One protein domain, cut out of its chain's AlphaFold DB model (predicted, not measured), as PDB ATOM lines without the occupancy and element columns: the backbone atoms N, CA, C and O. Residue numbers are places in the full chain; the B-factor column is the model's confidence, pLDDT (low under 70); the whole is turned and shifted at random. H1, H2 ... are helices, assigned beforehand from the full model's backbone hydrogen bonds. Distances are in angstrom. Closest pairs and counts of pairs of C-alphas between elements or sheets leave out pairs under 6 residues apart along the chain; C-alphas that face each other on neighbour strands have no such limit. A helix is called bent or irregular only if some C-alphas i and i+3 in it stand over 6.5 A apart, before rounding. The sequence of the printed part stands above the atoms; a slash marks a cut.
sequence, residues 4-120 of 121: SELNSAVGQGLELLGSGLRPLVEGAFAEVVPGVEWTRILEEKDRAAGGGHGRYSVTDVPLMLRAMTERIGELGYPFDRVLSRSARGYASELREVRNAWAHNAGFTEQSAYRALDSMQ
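AT A GLANCE: This is residues 4 to 120 of the 121 residues of the protein "HEPN_Swt1 domain-containing protein" of Plantibacter sp. PA-3-X8 (UniProt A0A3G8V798). A long bent helix, H1, runs along the domain as a spine, and a short helix, H3, sits in the middle between H1 and H5. H5 and H6 form a helical hairpin that packs on the first arm of H1, with H6 side by side with that arm, while H2 and the four-residue H4 pack on the second arm. The printed part has 117 residues with six named helices, H1 to H6 in order along the chain, and no named strand; the class is all helix, with mostly crossed packing. It is compact, with a radius of gyration of the C-alphas of 14.6 A, and spans 42 by 31 by 20 A.

HOW THE PARTS SIT: H1, residues 4 to 32, is the hub and touches five other helices. By its hydrogen bonds it was assigned as one helix, but it is bent: C-alphas 20 and 23 are 6.8 A apart, and its arms H1a, residues 4 to 20, and H1b, residues 23 to 32, stand at a steep tilt of 42 degrees. H2, residues 38 to 48, touches H1b at a steep tilt of 65 degrees, the closest C-alphas being those of Phe 29 and Trp 38, 6.0 A apart. H3, residues 61 to 69, touches H1a with residues 14 to 18 of that arm alone; the closest C-alphas, of Gly 18 and Val 61, are 5.0 A apart. H3 and H1b only just touch, with 3 pairs of C-alphas within 8 A, the closest those of Val 25 and Met 64, 6.6 A apart. H4, residues 78 to 81, touches H1b, with the C-alphas of Ala 28 and Pro 78 closest at 6.7 A. H5, residues 85 to 102, touches H3 at a shallow tilt of 29 degrees, opposite ways, with the C-alphas of Leu 65 and Ala 91 closest at 6.0 A. H6, residues 109 to 118, touches H1a at a shallow tilt of 4 degrees, the same way, with the C-alphas of Leu 6 and Ala 112 closest at 6.2 A. H5 and H6 are a hairpin at a steep tilt of 44 degrees, their closest C-alphas, of Tyr 90 and Ser 118, 6.3 A apart. Among the pairs that are apart are H2 and H6. Each O i to N i+4 pair is within hydrogen-bond range in H1a, H2, H3, H5 and H6, and 5 of 6 are in H1b; H4 is too short for such a pair.

IN THESE COORDINATES: H1a begins at C-alpha 4, (118.763, 118.282, 86.177), and measures 24.6 A; H1b measures 14.6 A and H2 15.6 A. H4 is irregular, with C-alphas 78 and 81 7.1 A apart. H5 measures 26.1 A from C-alpha 85 at (132.579, 88.541, 92.516), and H6 ends at C-alpha 118, (130.659, 102.723, 90.159).

THE WHOLE: The two C-alphas farthest apart, of Gly 35 and Glu 109, are 43.2 A apart. The printed part has no cut, and the link from H2 to H3, residues 49 to 60, is long. The mean pLDDT of the printed part is 93.5, and no printed residue is under 70.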
ATOM      1  N   SER A   4     118.791 118.532  87.619       92.25
ATOM      2  CA  SER A   4     118.763 118.282  86.177       92.25
ATOM      3  C   SER A   4     120.175 118.046  85.645       92.25
ATOM      4  O   SER A   4     120.401 117.097  84.891       92.25
ATOM      5  N   GLU A   5     121.139 118.861  86.076       95.12
ATOM      6  CA  GLU A   5     122.558 118.686  85.755       95.12
ATOM      7  C   GLU A   5     123.081 117.328  86.246       95.12
ATOM      8  O   GLU A   5     123.754 116.618  85.500       95.12
ATOM      9  N   LEU A   6     122.707 116.920  87.464       96.31
ATOM     10  CA  LEU A   6     123.090 115.623  88.032       96.31
ATOM     11  C   LEU A   6     122.512 114.444  87.244       96.31
ATOM     12  O   LEU A   6     123.221 113.478  86.963       96.31
ATOM     13  N   ASN A   7     121.236 114.518  86.861       95.44
ATOM     14  CA  ASN A   7     120.600 113.480  86.053       95.44
ATOM     15  C   ASN A   7     121.260 113.372  84.665       95.44
ATOM     16  O   ASN A   7     121.567 112.268  84.210       95.44
ATOM     17  N   SER A   8     121.561 114.514  84.039       96.19
ATOM     18  CA  SER A   8     122.276 114.566  82.759       96.19
ATOM     19  C   SER A   8     123.674 113.949  82.853       96.19
ATOM     20  O   SER A   8     124.040 113.135  82.006       96.19
ATOM     21  N   ALA A   9     124.434 114.260  83.909       96.88
ATOM     22  CA  ALA A   9     125.765 113.692  84.125       96.88
ATOM     23  C   ALA A   9     125.725 112.162  84.278       96.88
ATOM     24  O   ALA A   9     126.517 111.458  83.652       96.88
ATOM     25  N   VAL A  10     124.773 111.633  85.058       97.31
ATOM     26  CA  VAL A  10     124.582 110.179  85.198       97.31
ATOM     27  C   VAL A  10     124.185 109.541  83.864       97.31
ATOM     28  O   VAL A  10     124.712 108.484  83.522       97.31
ATOM     29  N   GLY A  11     123.311 110.183  83.086       96.94
ATOM     30  CA  GLY A  11     122.916 109.709  81.755       96.94
ATOM     31  C   GLY A  11     124.098 109.598  80.794       96.94
ATOM     32  O   GLY A  11     124.310 108.543  80.200       96.94
ATOM     33  N   GLN A  12     124.927 110.640  80.719       97.44
ATOM     34  CA  GLN A  12     126.152 110.633  79.911       97.44
ATOM     35  C   GLN A  12     127.128 109.539  80.371       97.44
ATOM     36  O   GLN A  12     127.717 108.839  79.546       97.44
ATOM     37  N   GLY A  13     127.264 109.342  81.685       97.62
ATOM     38  CA  GLY A  13     128.053 108.245  82.244       97.62
ATOM     39  C   GLY A  13     127.542 106.867  81.807       97.62
ATOM     40  O   GLY A  13     128.332 106.024  81.388       97.62
ATOM     41  N   LEU A  14     126.222 106.651  81.826       97.56
ATOM     42  CA  LEU A  14     125.599 105.404  81.365       97.56
ATOM     43  C   LEU A  14     125.819 105.159  79.866       97.56
ATOM     44  O   LEU A  14     126.062 104.021  79.469       97.56
ATOM     45  N   GLU A  15     125.764 106.199  79.032       96.31
ATOM     46  CA  GLU A  15     126.044 106.093  77.592       96.31
ATOM     47  C   GLU A  15     127.498 105.674  77.317       96.31
ATOM     48  O   GLU A  15     127.759 104.772  76.507       96.31
ATOM     49  N   LEU A  16     128.450 106.282  78.031       97.19
ATOM     50  CA  LEU A  16     129.868 105.925  77.944       97.19
ATOM     51  C   LEU A  16     130.118 104.501  78.450       97.19
ATOM     52  O   LEU A  16     130.794 103.720  77.774       97.19
ATOM     53  N   LEU A  17     129.512 104.136  79.583       96.75
ATOM     54  CA  LEU A  17     129.550 102.779  80.123       96.75
ATOM     55  C   LEU A  17     129.048 101.771  79.085       96.75
ATOM     56  O   LEU A  17     129.713 100.771  78.830       96.75
ATOM     57  N   GLY A  18     127.911 102.042  78.441       96.56
ATOM     58  CA  GLY A  18     127.355 101.188  77.391       96.56
ATOM     59  C   GLY A  18     128.327 100.925  76.247       96.56
ATOM     60  O   GLY A  18     128.493  99.788  75.806       96.56
ATOM     61  N   SER A  19     129.013 101.975  75.801       95.81
ATOM     62  CA  SER A  19     130.025 101.871  74.747       95.81
ATOM     63  C   SER A  19     131.206 100.987  75.165       95.81
ATOM     64  O   SER A  19     131.689 100.196  74.355       95.81
ATOM     65  N   GLY A  20     131.636 101.073  76.429       95.06
ATOM     66  CA  GLY A  20     132.716 100.250  76.984       95.06
ATOM     67  C   GLY A  20     132.319  98.797  77.269       95.06
ATOM     68  O   GLY A  20     133.102  97.883  77.016       95.06
ATOM     69  N   LEU A  21     131.093  98.560  77.746       95.31
ATOM     70  CA  LEU A  21     130.588  97.217  78.056       95.31
ATOM     71  C   LEU A  21     130.281  96.395  76.804       95.31
ATOM     72  O   LEU A  21     130.378  95.169  76.839       95.31
ATOM     73  N   ARG A  22     129.922  97.043  75.694       95.88
ATOM     74  CA  ARG A  22     129.530  96.356  74.461       95.88
ATOM     75  C   ARG A  22     130.529  95.281  73.993       95.88
ATOM     76  O   ARG A  22     130.096  94.135  73.867       95.88
ATOM     77  N   PRO A  23     131.825  95.574  73.761       95.25
ATOM     78  CA  PRO A  23     132.777  94.553  73.316       95.25
ATOM     79  C   PRO A  23     132.976  93.430  74.344       95.25
ATOM     80  O   PRO A  23     133.174  92.280  73.956       95.25
ATOM     81  N   LEU A  24     132.881  93.732  75.645       94.50
ATOM     82  CA  LEU A  24     132.957  92.726  76.707       94.50
ATOM     83  C   LEU A  24     131.777  91.751  76.628       94.50
ATOM     84  O   LEU A  24     131.967  90.538  76.716       94.50
ATOM     85  N   VAL A  25     130.562  92.276  76.449       96.00
ATOM     86  CA  VAL A  25     129.349  91.459  76.340       96.00
ATOM     87  C   VAL A  25     129.369  90.629  75.063       96.00
ATOM     88  O   VAL A  25     129.145  89.421  75.119       96.00
ATOM     89  N   GLU A  26     129.683  91.246  73.925       95.50
ATOM     90  CA  GLU A  26     129.787  90.544  72.643       95.50
ATOM     91  C   GLU A  26     130.826  89.412  72.707       95.50
ATOM     92  O   GLU A  26     130.523  88.293  72.292       95.50
ATOM     93  N   GLY A  27     132.001  89.662  73.294       94.31
ATOM     94  CA  GLY A  27     133.048  88.653  73.472       94.31
ATOM     95  C   GLY A  27     132.616  87.488  74.365       94.31
ATOM     96  O   GLY A  27     132.741  86.332  73.962       94.31
ATOM     97  N   ALA A  28     132.038  87.777  75.535       93.38
ATOM     98  CA  ALA A  28     131.601  86.743  76.476       93.38
ATOM     99  C   ALA A  28     130.567  85.788  75.857       93.38
ATOM    100  O   ALA A  28     130.651  84.577  76.052       93.38
ATOM    101  N   PHE A  29     129.611  86.309  75.080       94.50
ATOM    102  CA  PHE A  29     128.632  85.468  74.388       94.50
ATOM    103  C   PHE A  29     129.204  84.749  73.171       94.50
ATOM    104  O   PHE A  29     128.817  83.607  72.929       94.50
ATOM    105  N   ALA A  30     130.124  85.369  72.431       93.44
ATOM    106  CA  ALA A  30     130.769  84.726  71.291       93.44
ATOM    107  C   ALA A  30     131.569  83.476  71.699       93.44
ATOM    108  O   ALA A  30     131.644  82.535  70.913       93.44
ATOM    109  N   GLU A  31     132.115  83.433  72.921       90.31
ATOM    110  CA  GLU A  31     132.800  82.247  73.456       90.31
ATOM    111  C   GLU A  31     131.845  81.087  73.775       90.31
ATOM    112  O   GLU A  31     132.198  79.925  73.570       90.31
ATOM    113  N   VAL A  32     130.640  81.379  74.279       88.94
ATOM    114  CA  VAL A  32     129.689  80.341  74.723       88.94
ATOM    115  C   VAL A  32     128.689  79.926  73.646       88.94
ATOM    116  O   VAL A  32     128.282  78.767  73.608       88.94
ATOM    117  N   VAL A  33     128.290  80.853  72.773       91.81
ATOM    118  CA  VAL A  33     127.336  80.624  71.680       91.81
ATOM    119  C   VAL A  33     127.821  81.344  70.410       91.81
ATOM    120  O   VAL A  33     127.298  82.399  70.039       91.81
ATOM    121  N   PRO A  34     128.830  80.788  69.713       92.88
ATOM    122  CA  PRO A  34     129.385  81.401  68.512       92.88
ATOM    123  C   PRO A  34     128.332  81.589  67.411       92.88
ATOM    124  O   PRO A  34     127.522  80.703  67.146       92.88
ATOM    125  N   GLY A  35     128.373  82.735  66.727       93.88
ATOM    126  CA  GLY A  35     127.513  83.016  65.569       93.88
ATOM    127  C   GLY A  35     126.073  83.433  65.898       93.88
ATOM    128  O   GLY A  35     125.293  83.664  64.975       93.88
ATOM    129  N   VAL A  36     125.718  83.572  67.179       95.06
ATOM    130  CA  VAL A  36     124.404  84.064  67.617       95.06
ATOM    131  C   VAL A  36     124.554  85.437  68.273       95.06
ATOM    132  O   VAL A  36     125.365  85.618  69.174       95.06
ATOM    133  N   GLU A  37     123.756  86.417  67.836       95.69
ATOM    134  CA  GLU A  37     123.709  87.738  68.476       95.69
ATOM    135  C   GLU A  37     123.161  87.609  69.908       95.69
ATOM    136  O   GLU A  37     122.076  87.062  70.120       95.69
ATOM    137  N   TRP A  38     123.896  88.119  70.898       95.56
ATOM    138  CA  TRP A  38     123.589  87.923  72.320       95.56
ATOM    139  C   TRP A  38     122.212  88.456  72.746       95.56
ATOM    140  O   TRP A  38     121.567  87.906  73.639       95.56
ATOM    141  N   THR A  39     121.726  89.504  72.086       96.75
ATOM    142  CA  THR A  39     120.392  90.085  72.305       96.75
ATOM    143  C   THR A  39     119.283  89.085  71.996       96.75
ATOM    144  O   THR A  39     118.320  89.014  72.753       96.75
ATOM    145  N   ARG A  40     119.438  88.255  70.951       95.62
ATOM    146  CA  ARG A  40     118.473  87.210  70.578       95.62
ATOM    147  C   ARG A  40     118.395  86.120  71.632       95.62
ATOM    148  O   ARG A  40     117.327  85.565  71.855       95.62
ATOM    149  N   ILE A  41     119.509  85.833  72.304       94.94
ATOM    150  CA  ILE A  41     119.548  84.870  73.411       94.94
ATOM    151  C   ILE A  41     118.697  85.390  74.578       94.94
ATOM    152  O   ILE A  41     117.903  84.642  75.148       94.94
ATOM    153  N   LEU A  42     118.825  86.678  74.919       95.31
ATOM    154  CA  LEU A  42     117.989  87.297  75.952       95.31
ATOM    155  C   LEU A  42     116.528  87.431  75.526       95.31
ATOM    156  O   LEU A  42     115.643  87.201  76.343       95.31
ATOM    157  N   GLU A  43     116.274  87.778  74.268       95.94
ATOM    158  CA  GLU A  43     114.922  87.856  73.718       95.94
ATOM    159  C   GLU A  43     114.228  86.492  73.786       95.94
ATOM    160  O   GLU A  43     113.095  86.403  74.249       95.94
ATOM    161  N   GLU A  44     114.916  85.415  73.399       94.19
ATOM    162  CA  GLU A  44     114.414  84.043  73.520       94.19
ATOM    163  C   GLU A  44     114.129  83.675  74.977       94.19
ATOM    164  O   GLU A  44     113.051  83.167  75.286       94.19
ATOM    165  N   LYS A  45     115.068  83.977  75.883       94.06
ATOM    166  CA  LYS A  45     114.908  83.749  77.326       94.06
ATOM    167  C   LYS A  45     113.655  84.437  77.858       94.06
ATOM    168  O   LYS A  45     112.871  83.821  78.579       94.06
ATOM    169  N   ASP A  46     113.483  85.712  77.530       94.94
ATOM    170  CA  ASP A  46     112.365  86.507  78.025       94.94
ATOM    171  C   ASP A  46     111.044  86.044  77.388       94.94
ATOM    172  O   ASP A  46     110.043  85.935  78.095       94.94
ATOM    173  N   ARG A  47     111.043  85.671  76.101       94.25
ATOM    174  CA  ARG A  47     109.868  85.115  75.410       94.25
ATOM    175  C   ARG A  47     109.433  83.771  75.987       94.25
ATOM    176  O   ARG A  47     108.242  83.558  76.200       94.25
ATOM    177  N   ALA A  48     110.380  82.887  76.298       92.81
ATOM    178  CA  ALA A  48     110.106  81.604  76.947       92.81
ATOM    179  C   ALA A  48     109.490  81.774  78.349       92.81
ATOM    180  O   ALA A  48     108.710  80.931  78.787       92.81
ATOM    181  N   ALA A  49     109.789  82.882  79.033       92.19
ATOM    182  CA  ALA A  49     109.180  83.256  80.309       92.19
ATOM    183  C   ALA A  49     107.820  83.980  80.164       92.19
ATOM    184  O   ALA A  49     107.279  84.462  81.158       92.19
ATOM    185  N   GLY A  50     107.269  84.078  78.948       93.06
ATOM    186  CA  GLY A  50     106.020  84.793  78.664       93.06
ATOM    187  C   GLY A  50     106.164  86.317  78.559       93.06
ATOM    188  O   GLY A  50     105.153  87.015  78.534       93.06
ATOM    189  N   GLY A  51     107.396  86.834  78.518       91.06
ATOM    190  CA  GLY A  51     107.724  88.248  78.327       91.06
ATOM    191  C   GLY A  51     108.274  88.548  76.927       91.06
ATOM    192  O   GLY A  51     107.855  87.952  75.937       91.06
ATOM    193  N   GLY A  52     109.225  89.488  76.847       82.31
ATOM    194  CA  GLY A  52     109.858  89.897  75.586       82.31
ATOM    195  C   GLY A  52     109.012  90.902  74.806       82.31
ATOM    196  O   GLY A  52     108.471  90.599  73.745       82.31
ATOM    197  N   HIS A  53     108.875  92.117  75.340       72.56
ATOM    198  CA  HIS A  53     108.168  93.209  74.673       72.56
ATOM    199  C   HIS A  53     109.155  94.320  74.308       72.56
ATOM    200  O   HIS A  53     109.896  94.797  75.163       72.56
ATOM    201  N   GLY A  54     109.143  94.751  73.045       82.88
ATOM    202  CA  GLY A  54     110.003  95.825  72.542       82.88
ATOM    203  C   GLY A  54     111.213  95.335  71.743       82.88
ATOM    204  O   GLY A  54     111.375  94.146  71.481       82.88
ATOM    205  N   ARG A  55     112.041  96.286  71.298       90.19
ATOM    206  CA  ARG A  55     113.208  96.014  70.451       90.19
ATOM    207  C   ARG A  55     114.446  95.801  71.312       90.19
ATOM    208  O   ARG A  55     114.854  96.720  72.014       90.19
ATOM    209  N   TYR A  56     115.078  94.642  71.175       95.69
ATOM    210  CA  TYR A  56     116.376  94.374  71.782       95.69
ATOM    211  C   TYR A  56     117.466  94.998  70.905       95.69
ATOM    212  O   TYR A  56     117.402  94.922  69.677       95.69
ATOM    213  N   SER A  57     118.442  95.662  71.521       95.38
ATOM    214  CA  SER A  57     119.546  96.308  70.808       95.38
ATOM    215  C   SER A  57     120.877  95.965  71.450       95.38
ATOM    216  O   SER A  57     121.007  95.965  72.672       95.38
ATOM    217  N   VAL A  58     121.898  95.754  70.618       95.25
ATOM    218  CA  VAL A  58     123.275  95.519  71.075       95.25
ATOM    219  C   VAL A  58     123.894  96.736  71.760       95.25
ATOM    220  O   VAL A  58     124.955  96.620  72.352       95.25
ATOM    221  N   THR A  59     123.256  97.903  71.669       95.06
ATOM    222  CA  THR A  59     123.666  99.152  72.331       95.06
ATOM    223  C   THR A  59     122.856  99.447  73.594       95.06
ATOM    224  O   THR A  59     122.975 100.527  74.163       95.06
ATOM    225  N   ASP A  60     121.982  98.529  74.007       94.88
ATOM    226  CA  ASP A  60     121.061  98.744  75.115       94.88
ATOM    227  C   ASP A  60     121.731  98.425  76.464       94.88
ATOM    228  O   ASP A  60     121.847  97.264  76.864       94.88
ATOM    229  N   VAL A  61     122.183  99.464  77.172       95.62
ATOM    230  CA  VAL A  61     122.815  99.376  78.507       95.62
ATOM    231  C   VAL A  61     121.965  98.581  79.509       95.62
ATOM    232  O   VAL A  61     122.496  97.661  80.138       95.62
ATOM    233  N   PRO A  62     120.649  98.857  79.643       94.69
ATOM    234  CA  PRO A  62     119.686  97.958  80.267       94.69
ATOM    235  C   PRO A  62     119.926  96.464  80.033       94.69
ATOM    236  O   PRO A  62     119.991  95.703  80.999       94.69
ATOM    237  N   LEU A  63     120.035  96.042  78.772       95.75
ATOM    238  CA  LEU A  63     120.163  94.638  78.395       95.75
ATOM    239  C   LEU A  63     121.569  94.105  78.650       95.75
ATOM    240  O   LEU A  63     121.687  92.980  79.126       95.75
ATOM    241  N   MET A  64     122.614  94.902  78.415       96.69
ATOM    242  CA  MET A  64     123.998  94.523  78.731       96.69
ATOM    243  C   MET A  64     124.151  94.183  80.215       96.69
ATOM    244  O   MET A  64     124.616  93.100  80.568       96.69
ATOM    245  N   LEU A  65     123.681  95.073  81.097       96.25
ATOM    246  CA  LEU A  65     123.777  94.875  82.543       96.25
ATOM    247  C   LEU A  65     122.949  93.669  83.017       96.25
ATOM    248  O   LEU A  65     123.365  92.951  83.930       96.25
ATOM    249  N   ARG A  66     121.799  93.398  82.381       94.88
ATOM    250  CA  ARG A  66     121.033  92.157  82.604       94.88
ATOM    251  C   ARG A  66     121.828  90.929  82.181       94.88
ATOM    252  O   ARG A  66     121.919  89.981  82.954       94.88
ATOM    253  N   ALA A  67     122.437  90.957  80.999       94.62
ATOM    254  CA  ALA A  67     123.241  89.854  80.488       94.62
ATOM    255  C   ALA A  67     124.392  89.492  81.444       94.62
ATOM    256  O   ALA A  67     124.676  88.315  81.651       94.62
ATOM    257  N   MET A  68     124.994  90.504  82.078       95.06
ATOM    258  CA  MET A  68     126.093  90.355  83.037       95.06
ATOM    259  C   MET A  68     125.696  89.749  84.389       95.06
ATOM    260  O   MET A  68     126.569  89.308  85.136       95.06
ATOM    261  N   THR A  69     124.409  89.747  84.742       93.44
ATOM    262  CA  THR A  69     123.958  89.455  86.118       93.44
ATOM    263  C   THR A  69     122.831  88.425  86.205       93.44
ATOM    264  O   THR A  69     122.557  87.906  87.287       93.44
ATOM    265  N   GLU A  70     122.168  88.097  85.097       92.75
ATOM    266  CA  GLU A  70     121.072  87.127  85.065       92.75
ATOM    267  C   GLU A  70     121.536  85.726  84.666       92.75
ATOM    268  O   GLU A  70     122.465  85.541  83.881       92.75
ATOM    269  N   ARG A  71     120.807  84.722  85.168       93.44
ATOM    270  CA  ARG A  71     120.902  83.353  84.667       93.44
ATOM    271  C   ARG A  71     120.165  83.245  83.330       93.44
ATOM    272  O   ARG A  71     119.016  83.676  83.220       93.44
ATOM    273  N   ILE A  72     120.787  82.613  82.342       92.56
ATOM    274  CA  ILE A  72     120.262  82.437  80.985       92.56
ATOM    275  C   ILE A  72     120.036  80.955  80.715       92.56
ATOM    276  O   ILE A  72     120.932  80.269  80.234       92.56
ATOM    277  N   GLY A  73     118.833  80.459  81.025       88.31
ATOM    278  CA  GLY A  73     118.444  79.070  80.755       88.31
ATOM    279  C   GLY A  73     119.537  78.067  81.146       88.31
ATOM    280  O   GLY A  73     120.090  78.138  82.244       88.31
ATOM    281  N   GLU A  74     119.897  77.188  80.216       89.12
ATOM    282  CA  GLU A  74     120.964  76.196  80.403       89.12
ATOM    283  C   GLU A  74     122.389  76.765  80.281       89.12
ATOM    284  O   GLU A  74     123.337  76.124  80.727       89.12
ATOM    285  N   LEU A  75     122.568  77.989  79.763       89.31
ATOM    286  CA  LEU A  75     123.879  78.660  79.716       89.31
ATOM    287  C   LEU A  75     124.364  79.110  81.105       89.31
ATOM    288  O   LEU A  75     125.521  79.500  81.261       89.31
ATOM    289  N   GLY A  76     123.502  79.057  82.126       92.00
ATOM    290  CA  GLY A  76     123.858  79.475  83.478       92.00
ATOM    291  C   GLY A  76     124.139  80.976  83.535       92.00
ATOM    292  O   GLY A  76     123.330  81.761  83.052       92.00
ATOM    293  N   TYR A  77     125.256  81.374  84.140       91.00
ATOM    294  CA  TYR A  77     125.710  82.766  84.213       91.00
ATOM    295  C   TYR A  77     126.922  82.949  83.282       91.00
ATOM    296  O   TYR A  77     128.036  82.591  83.675       91.00
ATOM    297  N   PRO A  78     126.755  83.493  82.058       89.06
ATOM    298  CA  PRO A  78     127.848  83.564  81.077       89.06
ATOM    299  C   PRO A  78     129.069  84.341  81.579       89.06
ATOM    300  O   PRO A  78     130.205  84.038  81.227       89.06
ATOM    301  N   PHE A  79     128.835  85.310  82.461       92.12
ATOM    302  CA  PHE A  79     129.868  86.186  82.995       92.12
ATOM    303  C   PHE A  79     130.535  85.646  84.255       92.12
ATOM    304  O   PHE A  79     131.440  86.295  84.769       92.12
ATOM    305  N   ASP A  80     130.168  84.461  84.753       87.75
ATOM    306  CA  ASP A  80     130.752  83.960  85.999       87.75
ATOM    307  C   ASP A  80     132.251  83.665  85.908       87.75
ATOM    308  O   ASP A  80     132.945  83.710  86.926       87.75
ATOM    309  N   ARG A  81     132.732  83.377  84.693       82.50
ATOM    310  CA  ARG A  81     134.150  83.145  84.384       82.50
ATOM    311  C   ARG A  81     134.887  84.408  83.935       82.50
ATOM    312  O   ARG A  81     136.110  84.404  83.912       82.50
ATOM    313  N   VAL A  82     134.146  85.461  83.588       86.38
ATOM    314  CA  VAL A  82     134.678  86.727  83.061       86.38
ATOM    315  C   VAL A  82     134.775  87.776  84.169       86.38
ATOM    316  O   VAL A  82     135.764  88.496  84.270       86.38
ATOM    317  N   LEU A  83     133.757  87.851  85.029       88.50
ATOM    318  CA  LEU A  83     133.650  88.835  86.097       88.50
ATOM    319  C   LEU A  83     134.066  88.246  87.443       88.50
ATOM    320  O   LEU A  83     133.625  87.172  87.861       88.50
ATOM    321  N   SER A  84     134.855  89.023  88.185       90.50
ATOM    322  CA  SER A  84     135.077  88.766  89.605       90.50
ATOM    323  C   SER A  84     133.767  88.901  90.395       90.50
ATOM    324  O   SER A  84     132.788  89.506  89.948       90.50
ATOM    325  N   ARG A  85     133.741  88.376  91.627       87.88
ATOM    326  CA  ARG A  85     132.579  88.541  92.516       87.88
ATOM    327  C   ARG A  85     132.246  90.015  92.763       87.88
ATOM    328  O   ARG A  85     131.067  90.348  92.804       87.88
ATOM    329  N   SER A  86     133.264  90.865  92.893       90.75
ATOM    330  CA  SER A  86     133.091  92.308  93.076       90.75
ATOM    331  C   SER A  86     132.526  92.972  91.822       90.75
ATOM    332  O   SER A  86     131.563  93.721  91.927       90.75
ATOM    333  N   ALA A  87     133.027  92.616  90.635       90.88
ATOM    334  CA  ALA A  87     132.535  93.168  89.370       90.88
ATOM    335  C   ALA A  87     131.061  92.812  89.100       90.88
ATOM    336  O   ALA A  87     130.298  93.644  88.617       90.88
ATOM    337  N   ARG A  88     130.610  91.610  89.490       90.75
ATOM    338  CA  ARG A  88     129.173  91.267  89.474       90.75
ATOM    339  C   ARG A  88     128.346  92.137  90.428       90.75
ATOM    340  O   ARG A  88     127.198  92.458  90.120       90.75
ATOM    341  N   GLY A  89     128.922  92.506  91.574       92.25
ATOM    342  CA  GLY A  89     128.327  93.458  92.511       92.25
ATOM    343  C   GLY A  89     128.126  94.826  91.864       92.25
ATOM    344  O   GLY A  89     127.000  95.314  91.839       92.25
ATOM    345  N   TYR A  90     129.170  95.374  91.237       93.44
ATOM    346  CA  TYR A  90     129.091  96.656  90.528       93.44
ATOM    347  C   TYR A  90     128.107  96.619  89.358       93.44
ATOM    348  O   TYR A  90     127.287  97.519  89.221       93.44
ATOM    349  N   ALA A  91     128.086  95.545  88.564       94.31
ATOM    350  CA  ALA A  91     127.096  95.393  87.498       94.31
ATOM    351  C   ALA A  91     125.653  95.400  88.036       94.31
ATOM    352  O   ALA A  91     124.757  95.940  87.389       94.31
ATOM    353  N   SER A  92     125.422  94.836  89.226       93.94
ATOM    354  CA  SER A  92     124.107  94.848  89.878       93.94
ATOM    355  C   SER A  92     123.738  96.247  90.384       93.94
ATOM    356  O   SER A  92     122.635  96.711  90.114       93.94
ATOM    357  N   GLU A  93     124.671  96.957  91.021       95.25
ATOM    358  CA  GLU A  93     124.487  98.358  91.434       95.25
ATOM    359  C   GLU A  93     124.200  99.270  90.228       95.25
ATOM    360  O   GLU A  93     123.261 100.066  90.242       95.25
ATOM    361  N   LEU A  94     124.926  99.092  89.123       97.19
ATOM    362  CA  LEU A  94     124.714  99.850  87.889       97.19
ATOM    363  C   LEU A  94     123.334  99.589  87.266       97.19
ATOM    364  O   LEU A  94     122.768 100.492  86.645       97.19
ATOM    365  N   ARG A  95     122.739  98.399  87.457       95.94
ATOM    366  CA  ARG A  95     121.336  98.159  87.064       95.94
ATOM    367  C   ARG A  95     120.388  99.051  87.849       95.94
ATOM    368  O   ARG A  95     119.467  99.606  87.249       95.94
ATOM    369  N   GLU A  96     120.603  99.179  89.153       95.81
ATOM    370  CA  GLU A  96     119.783 100.022  90.027       95.81
ATOM    371  C   GLU A  96     119.942 101.502  89.666       95.81
ATOM    372  O   GLU A  96     118.938 102.191  89.483       95.81
ATOM    373  N   VAL A  97     121.179 101.963  89.449       96.75
ATOM    374  CA  VAL A  97     121.486 103.326  88.981       96.75
ATOM    375  C   VAL A  97     120.784 103.625  87.659       96.75
ATOM    376  O   VAL A  97     120.082 104.632  87.543       96.75
ATOM    377  N   ARG A  98     120.921 102.739  86.665       96.69
ATOM    378  CA  ARG A  98     120.273 102.906  85.357       96.69
ATOM    379  C   ARG A  98     118.756 102.941  85.503       96.69
ATOM    380  O   ARG A  98     118.103 103.765  84.866       96.69
ATOM    381  N   ASN A  99     118.188 102.070  86.336       95.50
ATOM    382  CA  ASN A  99     116.753 102.055  86.602       95.50
ATOM    383  C   ASN A  99     116.287 103.381  87.226       95.50
ATOM    384  O   ASN A  99     115.353 103.997  86.722       95.50
ATOM    385  N   ALA A 100     116.978 103.867  88.259       95.25
ATOM    386  CA  ALA A 100     116.683 105.152  88.888       95.25
ATOM    387  C   ALA A 100     116.760 106.322  87.890       95.25
ATOM    388  O   ALA A 100     115.876 107.181  87.877       95.25
ATOM    389  N   TRP A 101     117.771 106.318  87.015       96.81
ATOM    390  CA  TRP A 101     117.920 107.304  85.945       96.81
ATOM    391  C   TRP A 101     116.752 107.271  84.957       96.81
ATOM    392  O   TRP A 101     116.120 108.300  84.725       96.81
ATOM    393  N   ALA A 102     116.382 106.084  84.467       94.81
ATOM    394  CA  ALA A 102     115.264 105.911  83.537       94.81
ATOM    395  C   ALA A 102     113.908 106.338  84.132       94.81
ATOM    396  O   ALA A 102     112.998 106.716  83.395       94.81
ATOM    397  N   HIS A 103     113.773 106.295  85.459       94.06
ATOM    398  CA  HIS A 103     112.577 106.723  86.182       94.06
ATOM    399  C   HIS A 103     112.636 108.172  86.691       94.06
ATOM    400  O   HIS A 103     111.730 108.587  87.410       94.06
ATOM    401  N   ASN A 104     113.658 108.954  86.324       89.81
ATOM    402  CA  ASN A 104     113.848 110.332  86.792       89.81
ATOM    403  C   ASN A 104     113.770 110.461  88.323       89.81
ATOM    404  O   ASN A 104     113.195 111.418  88.838       89.81
ATOM    405  N   ALA A 105     114.363 109.515  89.061       82.44
ATOM    406  CA  ALA A 105     114.236 109.413  90.520       82.44
ATOM    407  C   ALA A 105     114.793 110.618  91.318       82.44
ATOM    408  O   ALA A 105     114.660 110.646  92.537       82.44
ATOM    409  N   GLY A 106     115.392 111.610  90.644       86.38
ATOM    410  CA  GLY A 106     115.992 112.796  91.252       86.38
ATOM    411  C   GLY A 106     117.301 112.459  91.960       86.38
ATOM    412  O   GLY A 106     117.312 112.123  93.140       86.38
ATOM    413  N   PHE A 107     118.426 112.549  91.247       94.31
ATOM    414  CA  PHE A 107     119.733 112.315  91.861       94.31
ATOM    415  C   PHE A 107     120.122 113.475  92.784       94.31
ATOM    416  O   PHE A 107     120.047 114.642  92.409       94.31
ATOM    417  N   THR A 108     120.595 113.133  93.981       95.81
ATOM    418  CA  THR A 108     121.387 114.028  94.838       95.81
ATOM    419  C   THR A 108     122.850 114.011  94.399       95.81
ATOM    420  O   THR A 108     123.280 113.045  93.759       95.81
ATOM    421  N   GLU A 109     123.639 115.019  94.789       95.94
ATOM    422  CA  GLU A 109     125.081 115.050  94.491       95.94
ATOM    423  C   GLU A 109     125.769 113.762  94.964       95.94
ATOM    424  O   GLU A 109     126.457 113.106  94.187       95.94
ATOM    425  N   GLN A 110     125.498 113.320  96.197       95.81
ATOM    426  CA  GLN A 110     126.087 112.097  96.749       95.81
ATOM    427  C   GLN A 110     125.736 110.848  95.925       95.81
ATOM    428  O   GLN A 110     126.617 110.043  95.619       95.81
ATOM    429  N   SER A 111     124.465 110.684  95.544       95.50
ATOM    430  CA  SER A 111     124.041 109.532  94.735       95.50
ATOM    431  C   SER A 111     124.586 109.575  93.306       95.50
ATOM    432  O   SER A 111     124.923 108.529  92.761       95.50
ATOM    433  N   ALA A 112     124.711 110.767  92.714       96.44
ATOM    434  CA  ALA A 112     125.277 110.928  91.379       96.44
ATOM    435  C   ALA A 112     126.777 110.612  91.375       96.44
ATOM    436  O   ALA A 112     127.242 109.869  90.519       96.44
ATOM    437  N   TYR A 113     127.528 111.105  92.366       95.88
ATOM    438  CA  TYR A 113     128.954 110.801  92.476       95.88
ATOM    439  C   TYR A 113     129.212 109.312  92.709       95.88
ATOM    440  O   TYR A 113     130.076 108.752  92.044       95.88
ATOM    441  N   ARG A 114     128.432 108.640  93.570       95.44
ATOM    442  CA  ARG A 114     128.533 107.177  93.735       95.44
ATOM    443  C   ARG A 114     128.221 106.430  92.434       95.44
ATOM    444  O   ARG A 114     128.917 105.472  92.108       95.44
ATOM    445  N   ALA A 115     127.195 106.859  91.699       96.19
ATOM    446  CA  ALA A 115     126.856 106.267  90.410       96.19
ATOM    447  C   ALA A 115     128.020 106.385  89.414       96.19
ATOM    448  O   ALA A 115     128.396 105.391  88.801       96.19
ATOM    449  N   LEU A 116     128.615 107.574  89.294       96.88
ATOM    450  CA  LEU A 116     129.747 107.829  88.398       96.88
ATOM    451  C   LEU A 116     131.026 107.093  88.818       96.88
ATOM    452  O   LEU A 116     131.787 106.673  87.951       96.88
ATOM    453  N   ASP A 117     131.262 106.932  90.120       95.81
ATOM    454  CA  ASP A 117     132.376 106.137  90.654       95.81
ATOM    455  C   ASP A 117     132.196 104.651  90.315       95.81
ATOM    456  O   ASP A 117     133.095 104.023  89.765       95.81
ATOM    457  N   SER A 118     130.984 104.118  90.498       94.12
ATOM    458  CA  SER A 118     130.659 102.723  90.159       94.12
ATOM    459  C   SER A 118     130.855 102.401  88.676       94.12
ATOM    460  O   SER A 118     131.127 101.258  88.329       94.12
ATOM    461  N   MET A 119     130.719 103.393  87.787       95.44
ATOM    462  CA  MET A 119     130.953 103.229  86.346       95.44
ATOM    463  C   MET A 119     132.441 103.120  85.979       95.44
ATOM    464  O   MET A 119     132.750 102.741  84.851       95.44
ATOM    465  N   GLN A 120     133.352 103.478  86.891       91.06
ATOM    466  CA  GLN A 120     134.804 103.481  86.667       91.06
ATOM    467  C   GLN A 120     135.518 102.248  87.251       91.06
ATOM    468  O   GLN A 120     136.724 102.102  87.037       91.06
TER     469      GLN A 120